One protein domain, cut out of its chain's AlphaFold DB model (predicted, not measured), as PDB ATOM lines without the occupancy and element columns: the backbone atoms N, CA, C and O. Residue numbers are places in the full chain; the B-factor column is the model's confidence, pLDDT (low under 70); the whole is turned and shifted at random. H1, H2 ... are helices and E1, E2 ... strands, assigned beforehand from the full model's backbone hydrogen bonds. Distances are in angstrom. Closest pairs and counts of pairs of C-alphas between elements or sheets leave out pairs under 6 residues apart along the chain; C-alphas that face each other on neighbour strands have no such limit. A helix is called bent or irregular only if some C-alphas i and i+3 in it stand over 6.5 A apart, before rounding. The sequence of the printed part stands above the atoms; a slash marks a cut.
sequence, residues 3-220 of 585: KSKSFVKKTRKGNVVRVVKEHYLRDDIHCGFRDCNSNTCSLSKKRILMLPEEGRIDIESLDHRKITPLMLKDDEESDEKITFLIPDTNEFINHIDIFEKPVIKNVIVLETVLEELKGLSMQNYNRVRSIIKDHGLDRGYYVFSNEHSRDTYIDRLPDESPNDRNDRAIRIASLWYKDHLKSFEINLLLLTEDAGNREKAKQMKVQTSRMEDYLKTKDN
ATOM      1  N   LYS A   3      20.849 -51.572   3.216       87.00
ATOM      2  CA  LYS A   3      20.729 -52.988   3.587       87.00
ATOM      3  C   LYS A   3      19.323 -53.486   3.246       87.00
ATOM      4  O   LYS A   3      18.374 -52.711   3.227       87.00
ATOM      5  N   SER A   4      19.168 -54.787   3.011       84.25
ATOM      6  CA  SER A   4      17.859 -55.426   2.818       84.25
ATOM      7  C   SER A   4      17.510 -56.292   4.028       84.25
ATOM      8  O   SER A   4      18.163 -57.309   4.269       84.25
ATOM      9  N   LYS A   5      16.462 -55.933   4.774       82.56
ATOM     10  CA  LYS A   5      15.946 -56.723   5.902       82.56
ATOM     11  C   LYS A   5      14.797 -57.593   5.401       82.56
ATOM     12  O   LYS A   5      13.794 -57.076   4.914       82.56
ATOM     13  N   SER A   6      14.924 -58.916   5.516       82.75
ATOM     14  CA  SER A   6      13.844 -59.848   5.157       82.75
ATOM     15  C   SER A   6      13.351 -60.620   6.372       82.75
ATOM     16  O   SER A   6      14.159 -61.134   7.139       82.75
ATOM     17  N   PHE A   7      12.034 -60.712   6.543       83.25
ATOM     18  CA  PHE A   7      11.406 -61.477   7.619       83.25
ATOM     19  C   PHE A   7      10.121 -62.142   7.132       83.25
ATOM     20  O   PHE A   7       9.544 -61.766   6.111       83.25
ATOM     21  N   VAL A   8       9.673 -63.157   7.862       84.88
ATOM     22  CA  VAL A   8       8.467 -63.918   7.535       84.88
ATOM     23  C   VAL A   8       7.337 -63.472   8.456       84.88
ATOM     24  O   VAL A   8       7.521 -63.377   9.667       84.88
ATOM     25  N   LYS A   9       6.160 -63.188   7.894       83.06
ATOM     26  CA  LYS A   9       4.965 -62.784   8.642       83.06
ATOM     27  C   LYS A   9       3.779 -63.664   8.270       83.06
ATOM     28  O   LYS A   9       3.497 -63.875   7.091       83.06
ATOM     29  N   LYS A  10       3.033 -64.124   9.278       81.12
ATOM     30  CA  LYS A  10       1.728 -64.768   9.085       81.12
ATOM     31  C   LYS A  10       0.644 -63.695   8.939       81.12
ATOM     32  O   LYS A  10       0.551 -62.766   9.740       81.12
ATOM     33  N   THR A  11      -0.154 -63.785   7.885       79.94
ATOM     34  CA  THR A  11      -1.280 -62.877   7.622       79.94
ATOM     35  C   THR A  11      -2.490 -63.240   8.485       79.94
ATOM     36  O   THR A  11      -2.583 -64.357   8.992       79.94
ATOM     37  N   ARG A  12      -3.472 -62.330   8.603       73.00
ATOM     38  CA  ARG A  12      -4.741 -62.592   9.320       73.00
ATOM     39  C   ARG A  12      -5.499 -63.817   8.783       73.00
ATOM     40  O   ARG A  12      -6.237 -64.443   9.528       73.00
ATOM     41  N   LYS A  13      -5.294 -64.173   7.509       76.50
ATOM     42  CA  LYS A  13      -5.886 -65.355   6.859       76.50
ATOM     43  C   LYS A  13      -5.062 -66.637   7.046       76.50
ATOM     44  O   LYS A  13      -5.415 -67.670   6.500       76.50
ATOM     45  N   GLY A  14      -3.954 -66.578   7.786       76.56
ATOM     46  CA  GLY A  14      -3.089 -67.722   8.064       76.56
ATOM     47  C   GLY A  14      -1.970 -67.965   7.047       76.56
ATOM     48  O   GLY A  14      -1.079 -68.757   7.340       76.56
ATOM     49  N   ASN A  15      -1.952 -67.254   5.914       84.50
ATOM     50  CA  ASN A  15      -0.899 -67.388   4.902       84.50
ATOM     51  C   ASN A  15       0.434 -66.840   5.413       84.50
ATOM     52  O   ASN A  15       0.460 -65.785   6.052       84.50
ATOM     53  N   VAL A  16       1.525 -67.520   5.082       86.81
ATOM     54  CA  VAL A  16       2.893 -67.124   5.423       86.81
ATOM     55  C   VAL A  16       3.480 -66.323   4.262       86.81
ATOM     56  O   VAL A  16       3.532 -66.816   3.140       86.81
ATOM     57  N   VAL A  17       3.895 -65.081   4.515       90.06
ATOM     58  CA  VAL A  17       4.440 -64.170   3.496       90.06
ATOM     59  C   VAL A  17       5.843 -63.733   3.900       90.06
ATOM     60  O   VAL A  17       6.075 -63.355   5.051       90.06
ATOM     61  N   ARG A  18       6.779 -63.756   2.947       89.25
ATOM     62  CA  ARG A  18       8.107 -63.155   3.110       89.25
ATOM     63  C   ARG A  18       8.024 -61.670   2.772       89.25
ATOM     64  O   ARG A  18       7.647 -61.308   1.665       89.25
ATOM     65  N   VAL A  19       8.381 -60.823   3.726       88.12
ATOM     66  CA  VAL A  19       8.448 -59.371   3.564       88.12
ATOM     67  C   VAL A  19       9.915 -58.981   3.445       88.12
ATOM     68  O   VAL A  19      10.728 -59.376   4.278       88.12
ATOM     69  N   VAL A  20      10.248 -58.211   2.411       88.19
ATOM     70  CA  VAL A  20      11.573 -57.610   2.221       88.19
ATOM     71  C   VAL A  20      11.408 -56.101   2.324       88.19
ATOM     72  O   VAL A  20      10.524 -55.537   1.685       88.19
ATOM     73  N   LYS A  21      12.219 -55.462   3.165       88.75
ATOM     74  CA  LYS A  21      12.256 -54.011   3.329       88.75
ATOM     75  C   LYS A  21      13.671 -53.500   3.121       88.75
ATOM     76  O   LYS A  21      14.636 -54.124   3.562       88.75
ATOM     77  N   GLU A  22      13.764 -52.351   2.475       91.38
ATOM     78  CA  GLU A  22      14.977 -51.548   2.447       91.38
ATOM     79  C   GLU A  22      15.231 -50.940   3.826       91.38
ATOM     80  O   GLU A  22      14.302 -50.507   4.508       91.38
ATOM     81  N   HIS A  23      16.494 -50.939   4.242       90.38
ATOM     82  CA  HIS A  23      16.942 -50.418   5.525       90.38
ATOM     83  C   HIS A  23      18.137 -49.494   5.307       90.38
ATOM     84  O   HIS A  23      19.223 -49.932   4.917       90.38
ATOM     85  N   TYR A  24      17.917 -48.200   5.518       93.19
ATOM     86  CA  TYR A  24      18.909 -47.160   5.279       93.19
ATOM     87  C   TYR A  24      19.731 -46.917   6.545       93.19
ATOM     88  O   TYR A  24      19.181 -46.609   7.602       93.19
ATOM     89  N   LEU A  25      21.052 -47.045   6.409       93.38
ATOM     90  CA  LEU A  25      22.038 -46.723   7.435       93.38
ATOM     91  C   LEU A  25      22.639 -45.347   7.163       93.38
ATOM     92  O   LEU A  25      23.204 -45.101   6.087       93.38
ATOM     93  N   ARG A  26      22.515 -44.488   8.164       91.12
ATOM     94  CA  ARG A  26      22.827 -43.067   8.188       91.12
ATOM     95  C   ARG A  26      24.054 -42.798   9.052       91.12
ATOM     96  O   ARG A  26      24.327 -43.522  10.003       91.12
ATOM     97  N   ASP A  27      24.780 -41.746   8.717       88.88
ATOM     98  CA  ASP A  27      25.960 -41.239   9.428       88.88
ATOM     99  C   ASP A  27      25.747 -39.805   9.945       88.88
ATOM    100  O   ASP A  27      26.689 -39.112  10.311       88.88
ATOM    101  N   ASP A  28      24.494 -39.358   9.981       87.06
ATOM    102  CA  ASP A  28      24.069 -38.023  10.390       87.06
ATOM    103  C   ASP A  28      23.020 -38.077  11.511       87.06
ATOM    104  O   ASP A  28      22.141 -37.220  11.594       87.06
ATOM    105  N   ILE A  29      23.106 -39.086  12.379       89.88
ATOM    106  CA  ILE A  29      22.258 -39.217  13.570       89.88
ATOM    107  C   ILE A  29      22.975 -38.565  14.754       89.88
ATOM    108  O   ILE A  29      24.102 -38.932  15.086       89.88
ATOM    109  N   HIS A  30      22.325 -37.581  15.373       91.44
ATOM    110  CA  HIS A  30      22.853 -36.886  16.542       91.44
ATOM    111  C   HIS A  30      22.839 -37.803  17.776       91.44
ATOM    112  O   HIS A  30      21.999 -38.689  17.889       91.44
ATOM    113  N   CYS A  31      23.745 -37.594  18.733       92.00
ATOM    114  CA  CYS A  31      23.780 -38.395  19.965       92.00
ATOM    115  C   CYS A  31      22.825 -37.883  21.063       92.00
ATOM    116  O   CYS A  31      22.729 -38.485  22.128       92.00
ATOM    117  N   GLY A  32      22.144 -36.760  20.831       90.31
ATOM    118  CA  GLY A  32      21.239 -36.108  21.787       90.31
ATOM    119  C   GLY A  32      21.923 -35.245  22.852       90.31
ATOM    120  O   GLY A  32      21.234 -34.525  23.564       90.31
ATOM    121  N   PHE A  33      23.256 -35.274  22.952       90.75
ATOM    122  CA  PHE A  33      24.016 -34.490  23.929       90.75
ATOM    123  C   PHE A  33      24.363 -33.095  23.411       90.75
ATOM    124  O   PHE A  33      25.004 -32.968  22.364       90.75
ATOM    125  N   ARG A  34      23.940 -32.058  24.145       84.06
ATOM    126  CA  ARG A  34      24.069 -30.643  23.757       84.06
ATOM    127  C   ARG A  34      25.501 -30.265  23.396       84.06
ATOM    128  O   ARG A  34      25.745 -29.794  22.279       84.06
ATOM    129  N   ASP A  35      26.442 -30.597  24.273       84.69
ATOM    130  CA  ASP A  35      27.844 -30.176  24.156       84.69
ATOM    131  C   ASP A  35      28.700 -31.143  23.327       84.69
ATOM    132  O   ASP A  35      29.928 -31.040  23.278       84.69
ATOM    133  N   CYS A  36      28.069 -32.097  22.634       86.44
ATOM    134  CA  CYS A  36      28.794 -33.010  21.768       86.44
ATOM    135  C   CYS A  36      29.366 -32.288  20.541       86.44
ATOM    136  O   CYS A  36      28.626 -31.736  19.717       86.44
ATOM    137  N   ASN A  37      30.687 -32.402  20.384       82.69
ATOM    138  CA  ASN A  37      31.459 -31.815  19.286       82.69
ATOM    139  C   ASN A  37      32.083 -32.874  18.362       82.69
ATOM    140  O   ASN A  37      33.033 -32.594  17.630       82.69
ATOM    141  N   SER A  38      31.573 -34.108  18.380       85.56
ATOM    142  CA  SER A  38      32.023 -35.135  17.438       85.56
ATOM    143  C   SER A  38      31.688 -34.729  15.996       85.56
ATOM    144  O   SER A  38      30.728 -33.994  15.740       85.56
ATOM    145  N   ASN A  39      32.471 -35.212  15.029       81.69
ATOM    146  CA  ASN A  39      32.254 -34.882  13.618       81.69
ATOM    147  C   ASN A  39      30.850 -35.308  13.139       81.69
ATOM    148  O   ASN A  39      30.149 -34.528  12.500       81.69
ATOM    149  N   THR A  40      30.408 -36.510  13.526       83.06
ATOM    150  CA  THR A  40      29.070 -37.059  13.241       83.06
ATOM    151  C   THR A  40      27.957 -36.155  13.775       83.06
ATOM    152  O   THR A  40      27.061 -35.761  13.028       83.06
ATOM    153  N   CYS A  41      28.036 -35.752  15.048       86.75
ATOM    154  CA  CYS A  41      27.035 -34.877  15.655       86.75
ATOM    155  C   CYS A  41      27.059 -33.478  15.040       86.75
ATOM    156  O   CYS A  41      26.007 -32.909  14.774       86.75
ATOM    157  N   SER A  42      28.238 -32.952  14.719       81.19
ATOM    158  CA  SER A  42      28.379 -31.638  14.084       81.19
ATOM    159  C   SER A  42      27.760 -31.604  12.682       81.19
ATOM    160  O   SER A  42      27.096 -30.635  12.314       81.19
ATOM    161  N   LEU A  43      27.939 -32.672  11.895       79.56
ATOM    162  CA  LEU A  43      27.290 -32.842  10.593       79.56
ATOM    163  C   LEU A  43      25.771 -32.992  10.734       79.56
ATOM    164  O   LEU A  43      25.031 -32.365   9.978       79.56
ATOM    165  N   SER A  44      25.313 -33.771  11.718       82.19
ATOM    166  CA  SER A  44      23.889 -33.918  12.031       82.19
ATOM    167  C   SER A  44      23.246 -32.571  12.385       82.19
ATOM    168  O   SER A  44      22.259 -32.195  11.760       82.19
ATOM    169  N   LYS A  45      23.865 -31.778  13.279       76.88
ATOM    170  CA  LYS A  45      23.410 -30.420  13.645       76.88
ATOM    171  C   LYS A  45      23.243 -29.529  12.408       76.88
ATOM    172  O   LYS A  45      22.190 -28.931  12.217       76.88
ATOM    173  N   LYS A  46      24.249 -29.498  11.525       74.75
ATOM    174  CA  LYS A  46      24.210 -28.722  10.270       74.75
ATOM    175  C   LYS A  46      23.095 -29.160   9.315       74.75
ATOM    176  O   LYS A  46      22.574 -28.331   8.579       74.75
ATOM    177  N   ARG A  47      22.757 -30.453   9.290       75.75
ATOM    178  CA  ARG A  47      21.704 -31.004   8.424       75.75
ATOM    179  C   ARG A  47      20.299 -30.854   8.990       75.75
ATOM    180  O   ARG A  47      19.359 -30.782   8.215       75.75
ATOM    181  N   ILE A  48      20.128 -30.860  10.307       70.31
ATOM    182  CA  ILE A  48      18.800 -30.642  10.890       70.31
ATOM    183  C   ILE A  48      18.421 -29.157  10.783       70.31
ATOM    184  O   ILE A  48      17.269 -28.834  10.532       70.31
ATOM    185  N   LEU A  49      19.407 -28.261  10.872       67.50
ATOM    186  CA  LEU A  49      19.241 -26.808  10.765       67.50
ATOM    187  C   LEU A  49      19.502 -26.281   9.337       67.50
ATOM    188  O   LEU A  49      20.202 -25.285   9.174       67.50
ATOM    189  N   MET A  50      19.037 -26.967   8.286       59.28
ATOM    190  CA  MET A  50      19.363 -26.607   6.895       59.28
ATOM    191  C   MET A  50      18.928 -25.171   6.499       59.28
ATOM    192  O   MET A  50      17.837 -24.983   5.977       59.28
ATOM    193  N   LEU A  51      19.888 -24.231   6.601       51.66
ATOM    194  CA  LEU A  51      20.052 -22.931   5.898       51.66
ATOM    195  C   LEU A  51      19.261 -21.708   6.436       51.66
ATOM    196  O   LEU A  51      18.190 -21.889   6.999       51.66
ATOM    197  N   PRO A  52      19.654 -20.450   6.107       49.50
ATOM    198  CA  PRO A  52      20.988 -19.825   6.076       49.50
ATOM    199  C   PRO A  52      20.997 -18.436   6.777       49.50
ATOM    200  O   PRO A  52      20.257 -17.560   6.363       49.50
ATOM    201  N   GLU A  53      21.881 -18.175   7.745       47.75
ATOM    202  CA  GLU A  53      22.452 -16.832   8.002       47.75
ATOM    203  C   GLU A  53      23.615 -16.954   9.011       47.75
ATOM    204  O   GLU A  53      23.504 -17.585  10.057       47.75
ATOM    205  N   GLU A  54      24.788 -16.451   8.619       49.62
ATOM    206  CA  GLU A  54      25.950 -16.128   9.466       49.62
ATOM    207  C   GLU A  54      26.356 -17.099  10.598       49.62
ATOM    208  O   GLU A  54      26.571 -16.705  11.739       49.62
ATOM    209  N   GLY A  55      26.591 -18.376  10.280       53.38
ATOM    210  CA  GLY A  55      27.601 -19.192  10.977       53.38
ATOM    211  C   GLY A  55      27.432 -19.453  12.485       53.38
ATOM    212  O   GLY A  55      28.340 -20.033  13.082       53.38
ATOM    213  N   ARG A  56      26.308 -19.089  13.110       55.25
ATOM    214  CA  ARG A  56      26.027 -19.363  14.525       55.25
ATOM    215  C   ARG A  56      24.782 -20.225  14.661       55.25
ATOM    216  O   ARG A  56      23.670 -19.792  14.399       55.25
ATOM    217  N   ILE A  57      24.998 -21.464  15.093       60.00
ATOM    218  CA  ILE A  57      23.938 -22.309  15.641       60.00
ATOM    219  C   ILE A  57      23.522 -21.651  16.955       60.00
ATOM    220  O   ILE A  57      24.339 -21.584  17.875       60.00
ATOM    221  N   ASP A  58      22.289 -21.156  17.042       65.38
ATOM    222  CA  ASP A  58      21.732 -20.736  18.322       65.38
ATOM    223  C   ASP A  58      21.415 -21.985  19.154       65.38
ATOM    224  O   ASP A  58      20.369 -22.626  19.017       65.38
ATOM    225  N   ILE A  59      22.380 -22.351  19.995       64.12
ATOM    226  CA  ILE A  59      22.319 -23.500  20.901       64.12
ATOM    227  C   ILE A  59      21.169 -23.343  21.913       64.12
ATOM    228  O   ILE A  59      20.714 -24.337  22.485       64.12
ATOM    229  N   GLU A  60      20.699 -22.116  22.149       69.12
ATOM    230  CA  GLU A  60      19.626 -21.832  23.095       69.12
ATOM    231  C   GLU A  60      18.232 -21.926  22.479       69.12
ATOM    232  O   GLU A  60      17.269 -22.071  23.239       69.12
ATOM    233  N   SER A  61      18.127 -21.931  21.146       71.62
ATOM    234  CA  SER A  61      16.859 -22.064  20.431       71.62
ATOM    235  C   SER A  61      16.088 -23.325  20.842       71.62
ATOM    236  O   SER A  61      16.657 -24.396  21.088       71.62
ATOM    237  N   LEU A  62      14.757 -23.209  20.894       70.12
ATOM    238  CA  LEU A  62      13.872 -24.310  21.282       70.12
ATOM    239  C   LEU A  62      14.067 -25.543  20.385       70.12
ATOM    240  O   LEU A  62      14.069 -26.672  20.875       70.12
ATOM    241  N   ASP A  63      14.283 -25.332  19.088       68.69
ATOM    242  CA  ASP A  63      14.491 -26.412  18.126       68.69
ATOM    243  C   ASP A  63      15.817 -27.141  18.358       68.69
ATOM    244  O   ASP A  63      15.851 -28.373  18.322       68.69
ATOM    245  N   HIS A  64      16.891 -26.420  18.700       71.06
ATOM    246  CA  HIS A  64      18.152 -27.053  19.078       71.06
ATOM    247  C   HIS A  64      17.997 -27.886  20.357       71.06
ATOM    248  O   HIS A  64      18.418 -29.045  20.392       71.06
ATOM    249  N   ARG A  65      17.316 -27.358  21.384       74.94
ATOM    250  CA  ARG A  65      17.060 -28.101  22.633       74.94
ATOM    251  C   ARG A  65      16.225 -29.365  22.403       74.94
ATOM    252  O   ARG A  65      16.500 -30.383  23.031       74.94
ATOM    253  N   LYS A  66      15.268 -29.352  21.464       74.88
ATOM    254  CA  LYS A  66      14.493 -30.551  21.074       74.88
ATOM    255  C   LYS A  66      15.371 -31.651  20.473       74.88
ATOM    256  O   LYS A  66      15.091 -32.832  20.664       74.88
ATOM    257  N   ILE A  67      16.430 -31.280  19.754       75.94
ATOM    258  CA  ILE A  67      17.375 -32.222  19.130       75.94
ATOM    259  C   ILE A  67      18.423 -32.702  20.137       75.94
ATOM    260  O   ILE A  67      18.889 -33.844  20.055       75.94
ATOM    261  N   THR A  68      18.812 -31.835  21.074       81.31
ATOM    262  CA  THR A  68      19.852 -32.108  22.068       81.31
ATOM    263  C   THR A  68      19.342 -31.988  23.509       81.31
ATOM    264  O   THR A  68      19.832 -31.144  24.262       81.31
ATOM    265  N   PRO A  69      18.355 -32.803  23.915       82.94
ATOM    266  CA  PRO A  69      17.742 -32.665  25.229       82.94
ATOM    267  C   PRO A  69      18.638 -33.172  26.370       82.94
ATOM    268  O   PRO A  69      18.363 -32.874  27.525       82.94
ATOM    269  N   LEU A  70      19.700 -33.942  26.090       86.75
ATOM    270  CA  LEU A  70      20.622 -34.409  27.131       86.75
ATOM    271  C   LEU A  70      21.563 -33.270  27.530       86.75
ATOM    272  O   LEU A  70      22.267 -32.710  26.680       86.75
ATOM    273  N   MET A  71      21.600 -32.978  28.827       77.44
ATOM    274  CA  MET A  71      22.232 -31.783  29.384       77.44
ATOM    275  C   MET A  71      23.208 -32.154  30.505       77.44
ATOM    276  O   MET A  71      23.052 -33.175  31.187       77.44
ATOM    277  N   LEU A  72      24.216 -31.304  30.705       70.56
ATOM    278  CA  LEU A  72      24.978 -31.274  31.952       70.56
ATOM    279  C   LEU A  72      24.104 -30.629  33.052       70.56
ATOM    280  O   LEU A  72      23.132 -29.950  32.726       70.56
ATOM    281  N   LYS A  73      24.373 -30.897  34.339       64.19
ATOM    282  CA  LYS A  73      23.601 -30.294  35.448       64.19
ATOM    283  C   LYS A  73      23.637 -28.758  35.328       64.19
ATOM    284  O   LYS A  73      24.702 -28.214  35.058       64.19
ATOM    285  N   ASP A  74      22.505 -28.093  35.572       53.97
ATOM    286  CA  ASP A  74      22.438 -26.624  35.681       53.97
ATOM    287  C   ASP A  74      23.053 -26.115  37.006       53.97
ATOM    288  O   ASP A  74      23.409 -24.947  37.114       53.97
ATOM    289  N   ASP A  75      23.216 -26.997  38.004       50.25
ATOM    290  CA  ASP A  75      23.698 -26.645  39.342       50.25
ATOM    291  C   ASP A  75      25.219 -26.863  39.475       50.25
ATOM    292  O   ASP A  75      25.704 -28.000  39.501       50.25
ATOM    293  N   GLU A  76      25.963 -25.763  39.604       47.03
ATOM    294  CA  GLU A  76      27.432 -25.692  39.717       47.03
ATOM    295  C   GLU A  76      28.020 -26.300  41.018       47.03
ATOM    296  O   GLU A  76      29.233 -26.280  41.210       47.03
ATOM    297  N   GLU A  77      27.208 -26.875  41.917       49.12
ATOM    298  CA  GLU A  77      27.619 -27.198  43.302       49.12
ATOM    299  C   GLU A  77      27.745 -28.696  43.651       49.12
ATOM    300  O   GLU A  77      27.885 -29.045  44.823       49.12
ATOM    301  N   SER A  78      27.747 -29.618  42.680       53.81
ATOM    302  CA  SER A  78      27.989 -31.042  42.987       53.81
ATOM    303  C   SER A  78      29.127 -31.648  42.166       53.81
ATOM    304  O   SER A  78      29.013 -31.788  40.953       53.81
ATOM    305  N   ASP A  79      30.171 -32.129  42.852       54.69
ATOM    306  CA  ASP A  79      31.271 -32.955  42.304       54.69
ATOM    307  C   ASP A  79      30.799 -34.340  41.790       54.69
ATOM    308  O   ASP A  79      31.591 -35.235  41.481       54.69
ATOM    309  N   GLU A  80      29.486 -34.569  41.715       64.19
ATOM    310  CA  GLU A  80      28.924 -35.825  41.250       64.19
ATOM    311  C   GLU A  80      29.035 -35.962  39.734       64.19
ATOM    312  O   GLU A  80      28.438 -35.215  38.955       64.19
ATOM    313  N   LYS A  81      29.713 -37.030  39.321       71.75
ATOM    314  CA  LYS A  81      29.826 -37.438  37.924       71.75
ATOM    315  C   LYS A  81      28.445 -37.602  37.274       71.75
ATOM    316  O   LYS A  81      27.615 -38.408  37.706       71.75
ATOM    317  N   ILE A  82      28.216 -36.870  36.188       82.94
ATOM    318  CA  ILE A  82      26.946 -36.870  35.453       82.94
ATOM    319  C   ILE A  82      26.679 -38.262  34.891       82.94
ATOM    320  O   ILE A  82      27.555 -38.869  34.277       82.94
ATOM    321  N   THR A  83      25.465 -38.770  35.111       90.31
ATOM    322  CA  THR A  83      25.074 -40.122  34.707       90.31
ATOM    323  C   THR A  83      24.012 -40.086  33.618       90.31
ATOM    324  O   THR A  83      22.962 -39.477  33.813       90.31
ATOM    325  N   PHE A  84      24.277 -40.755  32.495       94.94
ATOM    326  CA  PHE A  84      23.316 -40.999  31.419       94.94
ATOM    327  C   PHE A  84      22.829 -42.442  31.490       94.94
ATOM    328  O   PHE A  84      23.632 -43.371  31.620       94.94
ATOM    329  N   LEU A  85      21.515 -42.628  31.397       96.56
ATOM    330  CA  LEU A  85      20.872 -43.933  31.503       96.56
ATOM    331  C   LEU A  85      20.517 -44.467  30.121       96.56
ATOM    332  O   LEU A  85      19.918 -43.756  29.320       96.56
ATOM    333  N   ILE A  86      20.830 -45.734  29.866       97.81
ATOM    334  CA  ILE A  86      20.308 -46.490  28.725       97.81
ATOM    335  C   ILE A  86      19.496 -47.651  29.297       97.81
ATOM    336  O   ILE A  86      20.092 -48.643  29.715       97.81
ATOM    337  N   PRO A  87      18.164 -47.541  29.381       97.44
ATOM    338  CA  PRO A  87      17.338 -48.628  29.881       97.44
ATOM    339  C   PRO A  87      17.100 -49.703  28.826       97.44
ATOM    340  O   PRO A  87      16.930 -49.413  27.640       97.44
ATOM    341  N   ASP A  88      17.055 -50.945  29.287       95.88
ATOM    342  CA  ASP A  88      16.582 -52.095  28.527       95.88
ATOM    343  C   ASP A  88      15.042 -52.085  28.391       95.88
ATOM    344  O   ASP A  88      14.336 -51.375  29.114       95.88
ATOM    345  N   THR A  89      14.491 -52.897  27.489       94.44
ATOM    346  CA  THR A  89      13.045 -52.996  27.241       94.44
ATOM    347  C   THR A  89      12.275 -53.371  28.507       94.44
ATOM    348  O   THR A  89      11.241 -52.769  28.805       94.44
ATOM    349  N   ASN A  90      12.795 -54.317  29.294       91.81
ATOM    350  CA  ASN A  90      12.144 -54.772  30.525       91.81
ATOM    351  C   ASN A  90      12.072 -53.689  31.610       91.81
ATOM    352  O   ASN A  90      11.141 -53.708  32.413       91.81
ATOM    353  N   GLU A  91      12.981 -52.711  31.605       94.06
ATOM    354  CA  GLU A  91      12.940 -51.600  32.562       94.06
ATOM    355  C   GLU A  91      11.724 -50.703  32.315       94.06
ATOM    356  O   GLU A  91      11.029 -50.323  33.252       94.06
ATOM    357  N   PHE A  92      11.384 -50.430  31.052       94.94
ATOM    358  CA  PHE A  92      10.154 -49.702  30.719       94.94
ATOM    359  C   PHE A  92       8.885 -50.545  30.881       94.94
ATOM    360  O   PHE A  92       7.787 -49.996  30.955       94.94
ATOM    361  N   ILE A  93       8.985 -51.874  30.893       90.38
ATOM    362  CA  ILE A  93       7.820 -52.729  31.147       90.38
ATOM    363  C   ILE A  93       7.487 -52.730  32.637       90.38
ATOM    364  O   ILE A  93       6.331 -52.514  32.991       90.38
ATOM    365  N   ASN A  94       8.499 -52.933  33.478       89.00
ATOM    366  CA  ASN A  94       8.310 -53.188  34.903       89.00
ATOM    367  C   ASN A  94       8.401 -51.925  35.768       89.00
ATOM    368  O   ASN A  94       7.805 -51.889  36.835       89.00
ATOM    369  N   HIS A  95       9.130 -50.893  35.329       92.50
ATOM    370  CA  HIS A  95       9.484 -49.738  36.166       92.50
ATOM    371  C   HIS A  95       9.069 -48.389  35.549       92.50
ATOM    372  O   HIS A  95       9.637 -47.348  35.882       92.50
ATOM    373  N   ILE A  96       8.081 -48.373  34.644       93.06
ATOM    374  CA  ILE A  96       7.632 -47.146  33.957       93.06
ATOM    375  C   ILE A  96       7.178 -46.044  34.924       93.06
ATOM    376  O   ILE A  96       7.504 -44.879  34.704       93.06
ATOM    377  N   ASP A  97       6.511 -46.406  36.025       92.12
ATOM    378  CA  ASP A  97       6.065 -45.464  37.059       92.12
ATOM    379  C   ASP A  97       7.248 -44.739  37.731       92.12
ATOM    380  O   ASP A  97       7.103 -43.605  38.193       92.12
ATOM    381  N   ILE A  98       8.443 -45.347  37.722       93.50
ATOM    382  CA  ILE A  98       9.686 -44.735  38.207       93.50
ATOM    383  C   ILE A  98      10.254 -43.757  37.173       93.50
ATOM    384  O   ILE A  98      10.660 -42.655  37.537       93.50
ATOM    385  N   PHE A  99      10.245 -44.112  35.882       93.94
ATOM    386  CA  PHE A  99      10.681 -43.214  34.799       93.94
ATOM    387  C   PHE A  99       9.811 -41.952  34.690       93.94
ATOM    388  O   PHE A  99      10.290 -40.893  34.282       93.94
ATOM    389  N   GLU A 100       8.552 -42.016  35.119       91.69
ATOM    390  CA  GLU A 100       7.679 -40.843  35.202       91.69
ATOM    391  C   GLU A 100       8.089 -39.860  36.307       91.69
ATOM    392  O   GLU A 100       7.698 -38.694  36.244       91.69
ATOM    393  N   LYS A 101       8.938 -40.251  37.269       90.38
ATOM    394  CA  LYS A 101       9.350 -39.370  38.370       90.38
ATOM    395  C   LYS A 101      10.409 -38.344  37.935       90.38
ATOM    396  O   LYS A 101      11.326 -38.684  37.184       90.38
ATOM    397  N   PRO A 102      10.361 -37.094  38.440       88.19
ATOM    398  CA  PRO A 102      11.337 -36.049  38.097       88.19
ATOM    399  C   PRO A 102      12.792 -36.356  38.484       88.19
ATOM    400  O   PRO A 102      13.715 -35.745  37.950       88.19
ATOM    401  N   VAL A 103      12.997 -37.296  39.413       88.12
ATOM    402  CA  VAL A 103      14.324 -37.743  39.868       88.12
ATOM    403  C   VAL A 103      15.102 -38.436  38.741       88.12
ATOM    404  O   VAL A 103      16.333 -38.384  38.719       88.12
ATOM    405  N   ILE A 104      14.401 -39.063  37.790       90.75
ATOM    406  CA  ILE A 104      15.016 -39.716  36.637       90.75
ATOM    407  C   ILE A 104      15.228 -38.684  35.527       90.75
ATOM    408  O   ILE A 104      14.271 -38.136  34.976       90.75
ATOM    409  N   LYS A 105      16.498 -38.439  35.200       91.00
ATOM    410  CA  LYS A 105      16.944 -37.483  34.179       91.00
ATOM    411  C   LYS A 105      17.987 -38.117  33.258       91.00
ATOM    412  O   LYS A 105      18.615 -39.109  33.630       91.00
ATOM    413  N   ASN A 106      18.203 -37.506  32.095       93.12
ATOM    414  CA  ASN A 106      19.208 -37.878  31.098       93.12
ATOM    415  C   ASN A 106      19.098 -39.344  30.644       93.12
ATOM    416  O   ASN A 106      20.023 -40.149  30.803       93.12
ATOM    417  N   VAL A 107      17.940 -39.690  30.081       96.00
ATOM    418  CA  VAL A 107      17.612 -41.039  29.615       96.00
ATOM    419  C   VAL A 107      17.706 -41.112  28.095       96.00
ATOM    420  O   VAL A 107      17.012 -40.400  27.368       96.00
ATOM    421  N   ILE A 108      18.536 -42.028  27.610       97.44
ATOM    422  CA  ILE A 108      18.667 -42.372  26.199       97.44
ATOM    423  C   ILE A 108      17.801 -43.601  25.935       97.44
ATOM    424  O   ILE A 108      18.111 -44.718  26.348       97.44
ATOM    425  N   VAL A 109      16.713 -43.390  25.208       97.50
ATOM    426  CA  VAL A 109      15.806 -44.437  24.759       97.50
ATOM    427  C   VAL A 109      16.243 -44.900  23.372       97.50
ATOM    428  O   VAL A 109      16.237 -44.132  22.411       97.50
ATOM    429  N   LEU A 110      16.635 -46.164  23.245       98.19
ATOM    430  CA  LEU A 110      17.039 -46.721  21.955       98.19
ATOM    431  C   LEU A 110      15.816 -47.050  21.090       98.19
ATOM    432  O   LEU A 110      14.774 -47.481  21.590       98.19
ATOM    433  N   GLU A 111      15.946 -46.894  19.776       96.81
ATOM    434  CA  GLU A 111      14.896 -47.260  18.823       96.81
ATOM    435  C   GLU A 111      14.549 -48.750  18.896       96.81
ATOM    436  O   GLU A 111      13.366 -49.084  18.928       96.81
ATOM    437  N   THR A 112      15.544 -49.636  19.038       96.62
ATOM    438  CA  THR A 112      15.308 -51.078  19.256       96.62
ATOM    439  C   THR A 112      14.386 -51.326  20.456       96.62
ATOM    440  O   THR A 112      13.451 -52.119  20.357       96.62
ATOM    441  N   VAL A 113      14.617 -50.607  21.561       97.19
ATOM    442  CA  VAL A 113      13.837 -50.716  22.803       97.19
ATOM    443  C   VAL A 113      12.408 -50.212  22.593       97.19
ATOM    444  O   VAL A 113      11.451 -50.867  22.996       97.19
ATOM    445  N   LEU A 114      12.228 -49.082  21.900       96.19
ATOM    446  CA  LEU A 114      10.895 -48.554  21.584       96.19
ATOM    447  C   LEU A 114      10.093 -49.466  20.653       96.19
ATOM    448  O   LEU A 114       8.885 -49.618  20.844       96.19
ATOM    449  N   GLU A 115      10.728 -50.046  19.634       94.69
ATOM    450  CA  GLU A 115      10.066 -50.977  18.716       94.69
ATOM    451  C   GLU A 115       9.627 -52.258  19.429       94.69
ATOM    452  O   GLU A 115       8.515 -52.746  19.198       94.69
ATOM    453  N   GLU A 116      10.471 -52.780  20.317       94.94
ATOM    454  CA  GLU A 116      10.157 -53.955  21.120       94.94
ATOM    455  C   GLU A 116       9.038 -53.666  22.126       94.94
ATOM    456  O   GLU A 116       8.044 -54.396  22.174       94.94
ATOM    457  N   LEU A 117       9.123 -52.536  22.835       94.81
ATOM    458  CA  LEU A 117       8.091 -52.083  23.765       94.81
ATOM    459  C   LEU A 117       6.742 -51.899  23.063       94.81
ATOM    460  O   LEU A 117       5.717 -52.318  23.590       94.81
ATOM    461  N   LYS A 118       6.725 -51.356  21.840       93.88
ATOM    462  CA  LYS A 118       5.509 -51.239  21.017       93.88
ATOM    463  C   LYS A 118       4.874 -52.602  20.715       93.88
ATOM    464  O   LYS A 118       3.652 -52.709  20.632       93.88
ATOM    465  N   GLY A 119       5.694 -53.635  20.517       89.06
ATOM    466  CA  GLY A 119       5.237 -55.005  20.284       89.06
ATOM    467  C   GLY A 119       4.708 -55.698  21.543       89.06
ATOM    468  O   GLY A 119       3.747 -56.461  21.445       89.06
ATOM    469  N   LEU A 120       5.316 -55.425  22.701       89.19
ATOM    470  CA  LEU A 120       5.002 -56.070  23.982       89.19
ATOM    471  C   LEU A 120       3.884 -55.360  24.760       89.19
ATOM    472  O   LEU A 120       2.964 -56.012  25.250       89.19
ATOM    473  N   SER A 121       3.936 -54.029  24.855       88.56
ATOM    474  CA  SER A 121       2.978 -53.196  25.588       88.56
ATOM    475  C   SER A 121       2.791 -51.832  24.914       88.56
ATOM    476  O   SER A 121       3.531 -50.874  25.146       88.56
ATOM    477  N   MET A 122       1.725 -51.707  24.114       87.62
ATOM    478  CA  MET A 122       1.332 -50.423  23.509       87.62
ATOM    479  C   MET A 122       1.033 -49.338  24.555       87.62
ATOM    480  O   MET A 122       1.218 -48.157  24.274       87.62
ATOM    481  N   GLN A 123       0.572 -49.729  25.747       88.69
ATOM    482  CA  GLN A 123       0.285 -48.808  26.848       88.69
ATOM    483  C   GLN A 123       1.576 -48.150  27.345       88.69
ATOM    484  O   GLN A 123       1.674 -46.925  27.337       88.69
ATOM    485  N   ASN A 124       2.598 -48.947  27.675       91.25
ATOM    486  CA  ASN A 124       3.877 -48.409  28.143       91.25
ATOM    487  C   ASN A 124       4.623 -47.676  27.023       91.25
ATOM    488  O   ASN A 124       5.225 -46.641  27.281       91.25
ATOM    489  N   TYR A 125       4.511 -48.127  25.768       94.81
ATOM    490  CA  TYR A 125       5.023 -47.374  24.618       94.81
ATOM    491  C   TYR A 125       4.447 -45.952  24.555       94.81
ATOM    492  O   TYR A 125       5.195 -44.989  24.391       94.81
ATOM    493  N   ASN A 126       3.127 -45.807  24.712       93.12
ATOM    494  CA  ASN A 126       2.483 -44.495  24.718       93.12
ATOM    495  C   ASN A 126       2.941 -43.647  25.912       93.12
ATOM    496  O   ASN A 126       3.243 -42.476  25.716       93.12
ATOM    497  N   ARG A 127       3.073 -44.237  27.111       93.31
ATOM    498  CA  ARG A 127       3.597 -43.541  28.304       93.31
ATOM    499  C   ARG A 127       5.017 -43.020  28.080       93.31
ATOM    500  O   ARG A 127       5.262 -41.837  28.275       93.31
ATOM    501  N   VAL A 128       5.926 -43.851  27.562       95.25
ATOM    502  CA  VAL A 128       7.298 -43.428  27.220       95.25
ATOM    503  C   VAL A 128       7.288 -42.302  26.183       95.25
ATOM    504  O   VAL A 128       8.042 -41.338  26.309       95.25
ATOM    505  N   ARG A 129       6.409 -42.366  25.175       94.19
ATOM    506  CA  ARG A 129       6.255 -41.284  24.189       94.19
ATOM    507  C   ARG A 129       5.747 -39.985  24.811       94.19
ATOM    508  O   ARG A 129       6.260 -38.936  24.432       94.19
ATOM    509  N   SER A 130       4.805 -40.049  25.748       91.06
ATOM    510  CA  SER A 130       4.352 -38.876  26.504       91.06
ATOM    511  C   SER A 130       5.482 -38.292  27.351       91.06
ATOM    512  O   SER A 130       5.720 -37.096  27.275       91.06
ATOM    513  N   ILE A 131       6.272 -39.125  28.044       91.00
ATOM    514  CA  ILE A 131       7.456 -38.669  28.793       91.00
ATOM    515  C   ILE A 131       8.429 -37.922  27.874       91.00
ATOM    516  O   ILE A 131       8.866 -36.830  28.212       91.00
ATOM    517  N   ILE A 132       8.742 -38.472  26.698       90.81
ATOM    518  CA  ILE A 132       9.641 -37.818  25.734       90.81
ATOM    519  C   ILE A 132       9.040 -36.505  25.207       90.81
ATOM    520  O   ILE A 132       9.770 -35.545  24.979       90.81
ATOM    521  N   LYS A 133       7.724 -36.450  24.980       86.94
ATOM    522  CA  LYS A 133       7.051 -35.266  24.431       86.94
ATOM    523  C   LYS A 133       6.958 -34.135  25.454       86.94
ATOM    524  O   LYS A 133       7.297 -32.996  25.139       86.94
ATOM    525  N   ASP A 134       6.478 -34.455  26.646       82.38
ATOM    526  CA  ASP A 134       6.128 -33.476  27.673       82.38
ATOM    527  C   ASP A 134       7.340 -33.138  28.537       82.38
ATOM    528  O   ASP A 134       7.471 -32.004  28.991       82.38
ATOM    529  N   HIS A 135       8.255 -34.102  28.693       81.12
ATOM    530  CA  HIS A 135       9.435 -33.976  29.537       81.12
ATOM    531  C   HIS A 135      10.773 -34.304  28.855       81.12
ATOM    532  O   HIS A 135      11.781 -34.620  29.499       81.12
ATOM    533  N   GLY A 136      10.800 -34.286  27.523       80.62
ATOM    534  CA  GLY A 136      12.044 -34.435  26.773       80.62
ATOM    535  C   GLY A 136      13.039 -33.340  27.130       80.62
ATOM    536  O   GLY A 136      14.192 -33.635  27.418       80.62
ATOM    537  N   LEU A 137      12.569 -32.092  27.150       80.94
ATOM    538  CA  LEU A 137      13.400 -30.890  27.252       80.94
ATOM    539  C   LEU A 137      13.887 -30.570  28.672       80.94
ATOM    540  O   LEU A 137      15.007 -30.102  28.827       80.94
ATOM    541  N   ASP A 138      13.054 -30.784  29.688       83.12
ATOM    542  CA  ASP A 138      13.329 -30.463  31.097       83.12
ATOM    543  C   ASP A 138      14.118 -31.577  31.809       83.12
ATOM    544  O   ASP A 138      14.972 -31.304  32.653       83.12
ATOM    545  N   ARG A 139      13.847 -32.846  31.476       88.06
ATOM    546  CA  ARG A 139      14.476 -34.015  32.111       88.06
ATOM    547  C   ARG A 139      15.511 -34.710  31.240       88.06
ATOM    548  O   ARG A 139      16.200 -35.597  31.737       88.06
ATOM    549  N   GLY A 140      15.640 -34.347  29.970       89.75
ATOM    550  CA  GLY A 140      16.619 -34.940  29.067       89.75
ATOM    551  C   GLY A 140      16.261 -36.358  28.635       89.75
ATOM    552  O   GLY A 140      17.059 -37.279  28.795       89.75
ATOM    553  N   TYR A 141      15.061 -36.554  28.091       93.56
ATOM    554  CA  TYR A 141      14.702 -37.806  27.418       93.56
ATOM    555  C   TYR A 141      14.989 -37.702  25.920       93.56
ATOM    556  O   TYR A 141      14.435 -36.847  25.229       93.56
ATOM    557  N   TYR A 142      15.830 -38.597  25.403       94.31
ATOM    558  CA  TYR A 142      16.244 -38.605  24.000       94.31
ATOM    559  C   TYR A 142      15.998 -39.954  23.336       94.31
ATOM    560  O   TYR A 142      16.320 -40.989  23.912       94.31
ATOM    561  N   VAL A 143      15.496 -39.952  22.098       95.50
ATOM    562  CA  VAL A 143      15.395 -41.174  21.289       95.50
ATOM    563  C   VAL A 143      16.569 -41.257  20.328       95.50
ATOM    564  O   VAL A 143      16.680 -40.440  19.415       95.50
ATOM    565  N   PHE A 144      17.407 -42.278  20.491       96.50
ATOM    566  CA  PHE A 144      18.515 -42.537  19.583       96.50
ATOM    567  C   PHE A 144      18.167 -43.651  18.593       96.50
ATOM    568  O   PHE A 144      17.950 -44.805  18.973       96.50
ATOM    569  N   SER A 145      18.159 -43.304  17.304       95.69
ATOM    570  CA  SER A 145      17.887 -44.217  16.189       95.69
ATOM    571  C   SER A 145      19.059 -45.155  15.890       95.69
ATOM    572  O   SER A 145      19.715 -45.066  14.850       95.69
ATOM    573  N   ASN A 146      19.353 -46.065  16.820       96.50
ATOM    574  CA  ASN A 146      20.458 -47.013  16.699       96.50
ATOM    575  C   ASN A 146      20.265 -48.035  15.564       96.50
ATOM    576  O   ASN A 146      21.248 -48.509  15.007       96.50
ATOM    577  N   GLU A 147      19.027 -48.340  15.166       95.19
ATOM    578  CA  GLU A 147      18.778 -49.194  13.999       95.19
ATOM    579  C   GLU A 147      19.169 -48.496  12.695       95.19
ATOM    580  O   GLU A 147      19.614 -49.144  11.753       95.19
ATOM    581  N   HIS A 148      19.039 -47.174  12.622       94.50
ATOM    582  CA  HIS A 148      19.390 -46.407  11.430       94.50
ATOM    583  C   HIS A 148      20.806 -45.840  11.459       94.50
ATOM    584  O   HIS A 148      21.245 -45.291  10.453       94.50
ATOM    585  N   SER A 149      21.549 -45.983  12.555       94.31
ATOM    586  CA  SER A 149      22.930 -45.512  12.646       94.31
ATOM    587  C   SER A 149      23.899 -46.526  12.057       94.31
ATOM    588  O   SER A 149      23.909 -47.699  12.422       94.31
ATOM    589  N   ARG A 150      24.764 -46.063  11.153       93.38
ATOM    590  CA  ARG A 150      25.821 -46.878  10.546       93.38
ATOM    591  C   ARG A 150      26.754 -47.496  11.590       93.38
ATOM    592  O   ARG A 150      27.217 -48.611  11.370       93.38
ATOM    593  N   ASP A 151      27.022 -46.784  12.680       93.44
ATOM    594  CA  ASP A 151      28.037 -47.172  13.666       93.44
ATOM    595  C   ASP A 151      27.509 -48.152  14.720       93.44
ATOM    596  O   ASP A 151      28.290 -48.879  15.330       93.44
ATOM    597  N   THR A 152      26.192 -48.180  14.943       96.19
ATOM    598  CA  THR A 152      25.570 -49.022  15.979       96.19
ATOM    599  C   THR A 152      24.657 -50.108  15.421       96.19
ATOM    600  O   THR A 152      24.295 -51.029  16.157       96.19
ATOM    601  N   TYR A 153      24.325 -50.064  14.128       95.88
ATOM    602  CA  TYR A 153      23.533 -51.106  13.488       95.88
ATOM    603  C   TYR A 153      24.248 -52.456  13.484       95.88
ATOM    604  O   TYR A 153      25.415 -52.578  13.107       95.88
ATOM    605  N   ILE A 154      23.493 -53.500  13.819       95.12
ATOM    606  CA  ILE A 154      23.967 -54.880  13.790       95.12
ATOM    607  C   ILE A 154      23.010 -55.807  13.042       95.12
ATOM    608  O   ILE A 154      21.787 -55.774  13.226       95.12
ATOM    609  N   ASP A 155      23.595 -56.700  12.245       91.62
ATOM    610  CA  ASP A 155      22.896 -57.825  11.631       91.62
ATOM    611  C   ASP A 155      22.653 -58.940  12.672       91.62
ATOM    612  O   ASP A 155      23.409 -59.098  13.640       91.62
ATOM    613  N   ARG A 156      21.579 -59.715  12.482       91.44
ATOM    614  CA  ARG A 156      21.256 -60.891  13.309       91.44
ATOM    615  C   ARG A 156      22.169 -62.059  12.934       91.44
ATOM    616  O   ARG A 156      22.327 -62.344  11.748       91.44
ATOM    617  N   LEU A 157      22.738 -62.740  13.928       92.56
ATOM    618  CA  LEU A 157      23.556 -63.935  13.694       92.56
ATOM    619  C   LEU A 157      22.667 -65.163  13.385       92.56
ATOM    620  O   LEU A 157      21.512 -65.186  13.814       92.56
ATOM    621  N   PRO A 158      23.168 -66.186  12.659       87.69
ATOM    622  CA  PRO A 158      22.358 -67.331  12.222       87.69
ATOM    623  C   PRO A 158      21.599 -68.061  13.344       87.69
ATOM    624  O   PRO A 158      20.415 -68.346  13.177       87.69
ATOM    625  N   ASP A 159      22.245 -68.281  14.492       90.06
ATOM    626  CA  ASP A 159      21.691 -69.043  15.627       90.06
ATOM    627  C   ASP A 159      21.202 -68.155  16.785       90.06
ATOM    628  O   ASP A 159      20.934 -68.624  17.888       90.06
ATOM    629  N   GLU A 160      21.095 -66.849  16.558       92.12
ATOM    630  CA  GLU A 160      20.729 -65.882  17.592       92.12
ATOM    631  C   GLU A 160      19.218 -65.644  17.598       92.12
ATOM    632  O   GLU A 160      18.602 -65.489  16.538       92.12
ATOM    633  N   SER A 161      18.585 -65.594  18.772       91.25
ATOM    634  CA  SER A 161      17.165 -65.240  18.872       91.25
ATOM    635  C   SER A 161      16.938 -63.742  18.582       91.25
ATOM    636  O   SER A 161      17.872 -62.943  18.662       91.25
ATOM    637  N   PRO A 162      15.712 -63.305  18.234       90.06
ATOM    638  CA  PRO A 162      15.427 -61.876  18.099       90.06
ATOM    639  C   PRO A 162      15.725 -61.079  19.380       90.06
ATOM    640  O   PRO A 162      16.243 -59.972  19.276       90.06
ATOM    641  N   ASN A 163      15.457 -61.665  20.555       90.75
ATOM    642  CA  ASN A 163      15.734 -61.056  21.858       90.75
ATOM    643  C   ASN A 163      17.241 -60.884  22.080       90.75
ATOM    644  O   ASN A 163      17.705 -59.777  22.311       90.75
ATOM    645  N   ASP A 164      18.024 -61.952  21.880       91.75
ATOM    646  CA  ASP A 164      19.486 -61.903  22.034       91.75
ATOM    647  C   ASP A 164      20.132 -60.852  21.119       91.75
ATOM    648  O   ASP A 164      21.086 -60.168  21.508       91.75
ATOM    649  N   ARG A 165      19.596 -60.705  19.898       94.62
ATOM    650  CA  ARG A 165      20.028 -59.670  18.958       94.62
ATOM    651  C   ARG A 165      19.708 -58.277  19.490       94.62
ATOM    652  O   ARG A 165      20.553 -57.395  19.354       94.62
ATOM    653  N   ASN A 166      18.515 -58.059  20.041       95.00
ATOM    654  CA  ASN A 166      18.130 -56.770  20.617       95.00
ATOM    655  C   ASN A 166      19.018 -56.417  21.815       95.00
ATOM    656  O   ASN A 166      19.610 -55.341  21.814       95.00
ATOM    657  N   ASP A 167      19.247 -57.356  22.737       94.75
ATOM    658  CA  ASP A 167      20.167 -57.172  23.867       94.75
ATOM    659  C   ASP A 167      21.570 -56.790  23.382       94.75
ATOM    660  O   ASP A 167      22.231 -55.895  23.915       94.75
ATOM    661  N   ARG A 168      22.049 -57.447  22.315       95.69
ATOM    662  CA  ARG A 168      23.334 -57.110  21.694       95.69
ATOM    663  C   ARG A 168      23.317 -55.726  21.042       95.69
ATOM    664  O   ARG A 168      24.326 -55.034  21.142       95.69
ATOM    665  N   ALA A 169      22.218 -55.312  20.413       97.00
ATOM    666  CA  ALA A 169      22.082 -53.979  19.819       97.00
ATOM    667  C   ALA A 169      22.163 -52.893  20.898       97.00
ATOM    668  O   ALA A 169      22.878 -51.908  20.717       97.00
ATOM    669  N   ILE A 170      21.506 -53.121  22.040       97.44
ATOM    670  CA  ILE A 170      21.558 -52.241  23.211       97.44
ATOM    671  C   ILE A 170      22.999 -52.137  23.717       97.44
ATOM    672  O   ILE A 170      23.536 -51.035  23.797       97.44
ATOM    673  N   ARG A 171      23.681 -53.271  23.946       97.00
ATOM    674  CA  ARG A 171      25.090 -53.278  24.389       97.00
ATOM    675  C   ARG A 171      26.032 -52.559  23.422       97.00
ATOM    676  O   ARG A 171      26.939 -51.859  23.869       97.00
ATOM    677  N   ILE A 172      25.846 -52.731  22.112       97.44
ATOM    678  CA  ILE A 172      26.661 -52.065  21.083       97.44
ATOM    679  C   ILE A 172      26.412 -50.556  21.086       97.44
ATOM    680  O   ILE A 172      27.372 -49.789  21.055       97.44
ATOM    681  N   ALA A 173      25.155 -50.121  21.189       97.44
ATOM    682  CA  ALA A 173      24.827 -48.706  21.313       97.44
ATOM    683  C   ALA A 173      25.408 -48.101  22.604       97.44
ATOM    684  O   ALA A 173      25.995 -47.022  22.556       97.44
ATOM    685  N   SER A 174      25.329 -48.808  23.738       97.06
ATOM    686  CA  SER A 174      25.955 -48.374  24.993       97.06
ATOM    687  C   SER A 174      27.477 -48.275  24.875       97.06
ATOM    688  O   SER A 174      28.066 -47.300  25.334       97.06
ATOM    689  N   LEU A 175      28.133 -49.246  24.232       96.94
ATOM    690  CA  LEU A 175      29.573 -49.184  23.982       96.94
ATOM    691  C   LEU A 175      29.936 -47.980  23.103       96.94
ATOM    692  O   LEU A 175      30.853 -47.235  23.437       96.94
ATOM    693  N   TRP A 176      29.174 -47.747  22.034       96.31
ATOM    694  CA  TRP A 176      29.368 -46.593  21.161       96.31
ATOM    695  C   TRP A 176      29.230 -45.280  21.927       96.31
ATOM    696  O   TRP A 176      30.125 -44.449  21.840       96.31
ATOM    697  N   TYR A 177      28.179 -45.103  22.734       96.00
ATOM    698  CA  TYR A 177      28.005 -43.895  23.548       96.00
ATOM    699  C   TYR A 177      29.157 -43.691  24.531       96.00
ATOM    700  O   TYR A 177      29.628 -42.567  24.700       96.00
ATOM    701  N   LYS A 178      29.639 -44.773  25.152       93.88
ATOM    702  CA  LYS A 178      30.765 -44.724  26.085       93.88
ATOM    703  C   LYS A 178      32.031 -44.209  25.401       93.88
ATOM    704  O   LYS A 178      32.723 -43.360  25.957       93.88
ATOM    705  N   ASP A 179      32.334 -44.719  24.211       93.62
ATOM    706  CA  ASP A 179      33.513 -44.300  23.456       93.62
ATOM    707  C   ASP A 179      33.329 -42.894  22.861       93.62
ATOM    708  O   ASP A 179      34.253 -42.080  22.893       93.62
ATOM    709  N   HIS A 180      32.119 -42.577  22.396       92.88
ATOM    710  CA  HIS A 180      31.752 -41.297  21.790       92.88
ATOM    711  C   HIS A 180      31.787 -40.126  22.780       92.88
ATOM    712  O   HIS A 180      32.175 -39.019  22.412       92.88
ATOM    713  N   LEU A 181      31.392 -40.362  24.035       91.12
ATOM    714  CA  LEU A 181      31.329 -39.345  25.092       91.12
ATOM    715  C   LEU A 181      32.517 -39.401  26.064       91.12
ATOM    716  O   LEU A 181      32.521 -38.710  27.083       91.12
ATOM    717  N   LYS A 182      33.552 -40.185  25.748       88.94
ATOM    718  CA  LYS A 182      34.707 -40.417  26.626       88.94
ATOM    719  C   LYS A 182      35.421 -39.132  27.064       88.94
ATOM    720  O   LYS A 182      35.915 -39.075  28.184       88.94
ATOM    721  N   SER A 183      35.475 -38.113  26.201       87.94
ATOM    722  CA  SER A 183      36.122 -36.822  26.488       87.94
ATOM    723  C   SER A 183      35.371 -35.952  27.496       87.94
ATOM    724  O   SER A 183      35.958 -35.014  28.016       87.94
ATOM    725  N   PHE A 184      34.091 -36.236  27.746       86.12
ATOM    726  CA  PHE A 184      33.229 -35.452  28.636       86.12
ATOM    727  C   PHE A 184      33.101 -36.070  30.030       86.12
ATOM    728  O   PHE A 184      32.326 -35.587  30.843       86.12
ATOM    729  N   GLU A 185      33.808 -37.176  30.287       85.00
ATOM    730  CA  GLU A 185      33.788 -37.895  31.565       85.00
ATOM    731  C   GLU A 185      32.376 -38.271  32.057       85.00
ATOM    732  O   GLU A 185      32.139 -38.437  33.250       85.00
ATOM    733  N   ILE A 186      31.431 -38.483  31.138       88.44
ATOM    734  CA  ILE A 186      30.059 -38.881  31.468       88.44
ATOM    735  C   ILE A 186      30.042 -40.348  31.922       88.44
ATOM    736  O   ILE A 186      30.643 -41.229  31.302       88.44
ATOM    737  N   ASN A 187      29.347 -40.626  33.023       90.19
ATOM    738  CA  ASN A 187      29.070 -41.978  33.493       90.19
ATOM    739  C   ASN A 187      27.895 -42.565  32.699       90.19
ATOM    740  O   ASN A 187      26.762 -42.118  32.841       90.19
ATOM    741  N   LEU A 188      28.142 -43.557  31.848       93.62
ATOM    742  CA  LEU A 188      27.087 -44.184  31.052       93.62
ATOM    743  C   LEU A 188      26.659 -45.503  31.690       93.62
ATOM    744  O   LEU A 188      27.477 -46.415  31.812       93.62
ATOM    745  N   LEU A 189      25.380 -45.622  32.044       95.50
ATOM    746  CA  LEU A 189      24.849 -46.775  32.760       95.50
ATOM    747  C   LEU A 189      23.758 -47.482  31.955       95.50
ATOM    748  O   LEU A 189      22.693 -46.921  31.709       95.50
ATOM    749  N   LEU A 190      24.014 -48.735  31.577       97.25
ATOM    750  CA  LEU A 190      22.988 -49.619  31.030       97.25
ATOM    751  C   LEU A 190      22.161 -50.208  32.185       97.25
ATOM    752  O   LEU A 190      22.700 -50.940  33.020       97.25
ATOM    753  N   LEU A 191      20.869 -49.884  32.240       96.75
ATOM    754  CA  LEU A 191      19.943 -50.448  33.225       96.75
ATOM    755  C   LEU A 191      19.331 -51.728  32.665       96.75
ATOM    756  O   LEU A 191      18.692 -51.689  31.615       96.75
ATOM    757  N   THR A 192      19.563 -52.852  33.341       94.56
ATOM    758  CA  THR A 192      18.971 -54.142  32.964       94.56
ATOM    759  C   THR A 192      18.923 -55.102  34.155       94.56
ATOM    760  O   THR A 192      19.932 -55.350  34.834       94.56
ATOM    761  N   GLU A 193      17.752 -55.692  34.386       90.81
ATOM    762  CA  GLU A 193      17.556 -56.784  35.340       90.81
ATOM    763  C   GLU A 193      18.065 -58.152  34.835       90.81
ATOM    764  O   GLU A 193      18.338 -59.038  35.658       90.81
ATOM    765  N   ASP A 194      18.358 -58.321  33.537       90.38
ATOM    766  CA  ASP A 194      18.908 -59.579  33.016       90.38
ATOM    767  C   ASP A 194      20.382 -59.788  33.417       90.38
ATOM    768  O   ASP A 194      21.299 -59.062  33.021       90.38
ATOM    769  N   ALA A 195      20.632 -60.850  34.189       90.81
ATOM    770  CA  ALA A 195      21.974 -61.255  34.590       90.81
ATOM    771  C   ALA A 195      22.871 -61.634  33.402       90.81
ATOM    772  O   ALA A 195      24.062 -61.315  33.425       90.81
ATOM    773  N   GLY A 196      22.312 -62.272  32.371       91.06
ATOM    774  CA  GLY A 196      23.039 -62.631  31.158       91.06
ATOM    775  C   GLY A 196      23.481 -61.394  30.381       91.06
ATOM    776  O   GLY A 196      24.643 -61.307  29.967       91.06
ATOM    777  N   ASN A 197      22.587 -60.413  30.229       91.88
ATOM    778  CA  ASN A 197      22.909 -59.140  29.597       91.88
ATOM    779  C   ASN A 197      23.997 -58.371  30.366       91.88
ATOM    780  O   ASN A 197      24.972 -57.931  29.749       91.88
ATOM    781  N   ARG A 198      23.911 -58.299  31.706       93.94
ATOM    782  CA  ARG A 198      24.949 -57.669  32.549       93.94
ATOM    783  C   ARG A 198      26.323 -58.316  32.391       93.94
ATOM    784  O   ARG A 198      27.316 -57.609  32.218       93.94
ATOM    785  N   GLU A 199      26.400 -59.644  32.412       94.69
ATOM    786  CA  GLU A 199      27.679 -60.354  32.291       94.69
ATOM    787  C   GLU A 199      28.333 -60.115  30.919       94.69
ATOM    788  O   GLU A 199      29.510 -59.759  30.830       94.69
ATOM    789  N   LYS A 200      27.553 -60.205  29.834       95.00
ATOM    790  CA  LYS A 200      28.033 -59.909  28.472       95.00
ATOM    791  C   LYS A 200      28.444 -58.436  28.317       95.00
ATOM    792  O   LYS A 200      29.455 -58.141  27.685       95.00
ATOM    793  N   ALA A 201      27.701 -57.500  28.910       94.06
ATOM    794  CA  ALA A 201      28.037 -56.074  28.895       94.06
ATOM    795  C   ALA A 201      29.353 -55.781  29.634       94.06
ATOM    796  O   ALA A 201      30.197 -55.037  29.127       94.06
ATOM    797  N   LYS A 202      29.586 -56.439  30.776       94.38
ATOM    798  CA  LYS A 202      30.839 -56.341  31.535       94.38
ATOM    799  C   LYS A 202      32.049 -56.789  30.711       94.38
ATOM    800  O   LYS A 202      33.081 -56.119  30.738       94.38
ATOM    801  N   GLN A 203      31.916 -57.856  29.919       95.19
ATOM    802  CA  GLN A 203      32.963 -58.312  28.990       95.19
ATOM    803  C   GLN A 203      33.280 -57.265  27.908       95.19
ATOM    804  O   GLN A 203      34.437 -57.087  27.531       95.19
ATOM    805  N   MET A 204      32.273 -56.502  27.473       93.94
ATOM    806  CA  MET A 204      32.417 -55.368  26.546       93.94
ATOM    807  C   MET A 204      32.884 -54.075  27.237       93.94
ATOM    808  O   MET A 204      32.966 -53.028  26.599       93.94
ATOM    809  N   LYS A 205      33.204 -54.126  28.538       93.75
ATOM    810  CA  LYS A 205      33.545 -52.970  29.382       93.75
ATOM    811  C   LYS A 205      32.419 -51.930  29.471       93.75
ATOM    812  O   LYS A 205      32.703 -50.770  29.760       93.75
ATOM    813  N   VAL A 206      31.165 -52.299  29.238       93.94
ATOM    814  CA  VAL A 206      30.006 -51.419  29.447       93.94
ATOM    815  C   VAL A 206      29.595 -51.504  30.918       93.94
ATOM    816  O   VAL A 206      29.524 -52.597  31.478       93.94
ATOM    817  N   GLN A 207      29.368 -50.358  31.563       94.56
ATOM    818  CA  GLN A 207      28.867 -50.325  32.937       94.56
ATOM    819  C   GLN A 207      27.373 -50.636  32.950       94.56
ATOM    820  O   GLN A 207      26.608 -50.105  32.145       94.56
ATOM    821  N   THR A 208      26.962 -51.487  33.884       96.00
ATOM    822  CA  THR A 208      25.568 -51.898  34.050       96.00
ATOM    823  C   THR A 208      25.132 -51.752  35.493       96.00
ATOM    824  O   THR A 208      25.947 -51.965  36.391       96.00
ATOM    825  N   SER A 209      23.850 -51.498  35.719       94.88
ATOM    826  CA  SER A 209      23.245 -51.526  37.050       94.88
ATOM    827  C   SER A 209      21.860 -52.145  36.992       94.88
ATOM    828  O   SER A 209      21.184 -52.083  35.966       94.88
ATOM    829  N   ARG A 210      21.439 -52.720  38.117       94.19
ATOM    830  CA  ARG A 210      20.020 -52.967  38.378       94.19
ATOM    831  C   ARG A 210      19.318 -51.655  38.682       94.19
ATOM    832  O   ARG A 210      19.975 -50.689  39.096       94.19
ATOM    833  N   MET A 211      17.999 -51.637  38.534       91.94
ATOM    834  CA  MET A 211      17.217 -50.459  38.892       91.94
ATOM    835  C   MET A 211      17.315 -50.191  40.399       91.94
ATOM    836  O   MET A 211      17.538 -49.058  40.816       91.94
ATOM    837  N   GLU A 212      17.270 -51.245  41.220       91.25
ATOM    838  CA  GLU A 212      17.400 -51.128  42.677       91.25
ATOM    839  C   GLU A 212      18.731 -50.494  43.105       91.25
ATOM    840  O   GLU A 212      18.754 -49.596  43.946       91.25
ATOM    841  N   ASP A 213      19.840 -50.943  42.516       91.88
ATOM    842  CA  ASP A 213      21.174 -50.451  42.864       91.88
ATOM    843  C   ASP A 213      21.360 -48.992  42.441       91.88
ATOM    844  O   ASP A 213      21.957 -48.215  43.181       91.88
ATOM    845  N   TYR A 214      20.784 -48.599  41.300       91.88
ATOM    846  CA  TYR A 214      20.778 -47.210  40.847       91.88
ATOM    847  C   TYR A 214      19.942 -46.310  41.767       91.88
ATOM    848  O   TYR A 214      20.374 -45.222  42.139       91.88
ATOM    849  N   LEU A 215      18.757 -46.761  42.182       91.31
ATOM    850  CA  LEU A 215      17.877 -45.976  43.051       91.31
ATOM    851  C   LEU A 215      18.441 -45.801  44.462       91.31
ATOM    852  O   LEU A 215      18.229 -44.758  45.076       91.31
ATOM    853  N   LYS A 216      19.204 -46.776  44.970       89.38
ATOM    854  CA  LYS A 216      19.884 -46.661  46.270       89.38
ATOM    855  C   LYS A 216      20.862 -45.491  46.334       89.38
ATOM    856  O   LYS A 216      21.074 -44.978  47.428       89.38
ATOM    857  N   THR A 217      21.431 -45.067  45.202       85.88
ATOM    858  CA  THR A 217      22.362 -43.928  45.151       85.88
ATOM    859  C   THR A 217      21.657 -42.573  45.079       85.88
ATOM    860  O   THR A 217      22.338 -41.563  44.940       85.88
ATOM    861  N   LYS A 218      20.320 -42.526  45.073       82.94
ATOM    862  CA  LYS A 218      19.542 -41.282  45.016       82.94
ATOM    863  C   LYS A 218      19.026 -40.892  46.396       82.94
ATOM    864  O   LYS A 218      18.729 -41.754  47.224       82.94
ATOM    865  N   ASP A 219      18.870 -39.592  46.616       76.81
ATOM    866  CA  ASP A 219      18.192 -39.069  47.800       76.81
ATOM    867  C   ASP A 219      16.709 -39.476  47.800       76.81
ATOM    868  O   ASP A 219      16.108 -39.682  46.744       76.81
ATOM    869  N   ASN A 220      16.110 -39.616  48.988       70.06
ATOM    870  CA  ASN A 220      14.726 -40.086  49.167       70.06
ATOM    871  C   ASN A 220      14.420 -41.430  48.464       70.06
ATOM    872  O   ASN A 220      13.319 -41.656  47.958       70.06
TER     873      ASN A 220
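Overview. This is residues 3 to 220 of the 585 residues of the protein "Exosome complex exonuclease RRP44" of Smittium culicis (UniProt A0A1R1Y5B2). Four strands, E5, E4, E3 and E6, run side by side the same way in the core, with H5 and H6 packed on one side and H7 on the other, while H3 and H4 pack on H6. The hairpin of E1 and E2 reaches away from this body as a long arm, while H1 and H2 form a small group beyond the E5 edge of the strands, with H2 meeting H6, and residues 50 to 56 and 74 to 79 stick out as loops. The printed part has 218 residues with nine named helices and six named strands, in the order E1 E2 H1 H2 E3 H3 H4 E4 H5 H6 E5 H7 E6 H8 H9; E1 and E2 pair antiparallel, E3 with E6 and E4 with E5 parallel, and the class is mixed. It is compact, with a radius of gyration of the C-alphas of 18.3 A and spans of 60 by 48 by 34 A.

Along the chain. E1, residues 3 to 10, begins at C-alpha 3 (20.729, -52.988, 3.587) and is 23.0 A long; E2, residues 16 to 24, is 25.6 A. H1 is residues 39 to 48, H2 62 to 67, E3 83 to 87, H3 89 to 94 and H4 96 to 99. E4 is residues 107 to 110, H5 111 to 120, H6 122 to 139 at 22.7 A, and E5 141 to 144. H7, residues 162 to 180, is 26.5 A and begins at C-alpha 162 (15.427, -61.876, 18.099). E6 is residues 187 to 191, H8 195 to 203, and H9 211 to 216, ending at C-alpha 216 (19.884, -46.661, 46.270).

Arrangement. H6 is the hub; it is irregular, C-alphas 134 and 137 being 7.7 A apart, with a kink of 46 degrees near residue 133. With residues 124 to 125 it touches H5, closest C-alphas Lys 118 and Tyr 125 at 5.3 A, a helical hairpin. It only just touches H2, H3 and H4, with 3 pairs of C-alphas within 8 A each. E4, H5, H6 and E5 form a strand-helix-strand unit, two parallel neighbour strands joined through helices, with a right-handed crossover; N 109 and O 142 are 2.8 A apart. The closest C-alphas of E3 and E4, Leu 85 and Val 107, are 4.8 A apart. In E3 and E6, N 84 and O 187 are 2.9 A apart. H7 comes closest to E6 at the C-alphas of Lys 178 and Leu 188, 6.2 A. H8 is close to H7 but not clearly touching, and so is H9 to H3. H1 and H2 are near each other. In the hairpin E1 and E2, N 5 and O 21 are 2.8 A apart; both strands are apart from H7. Every O i to N i+4 pair is within hydrogen-bond range in H1, H2, H3, H5, H7, H8 and H9, and 12 of 14 in H6; H4 is too short for one.

Size, cuts and confidence. The C-alphas farthest apart, of Lys 13 and Glu 77, are 62.5 A apart. The printed part has no cut. The links E2 to H1, H1 to H2, H2 to E3 and E5 to H7 are long. Mean pLDDT of the printed part is 86.4; residues 49 to 60, 63 and 73 to 80 are under 70.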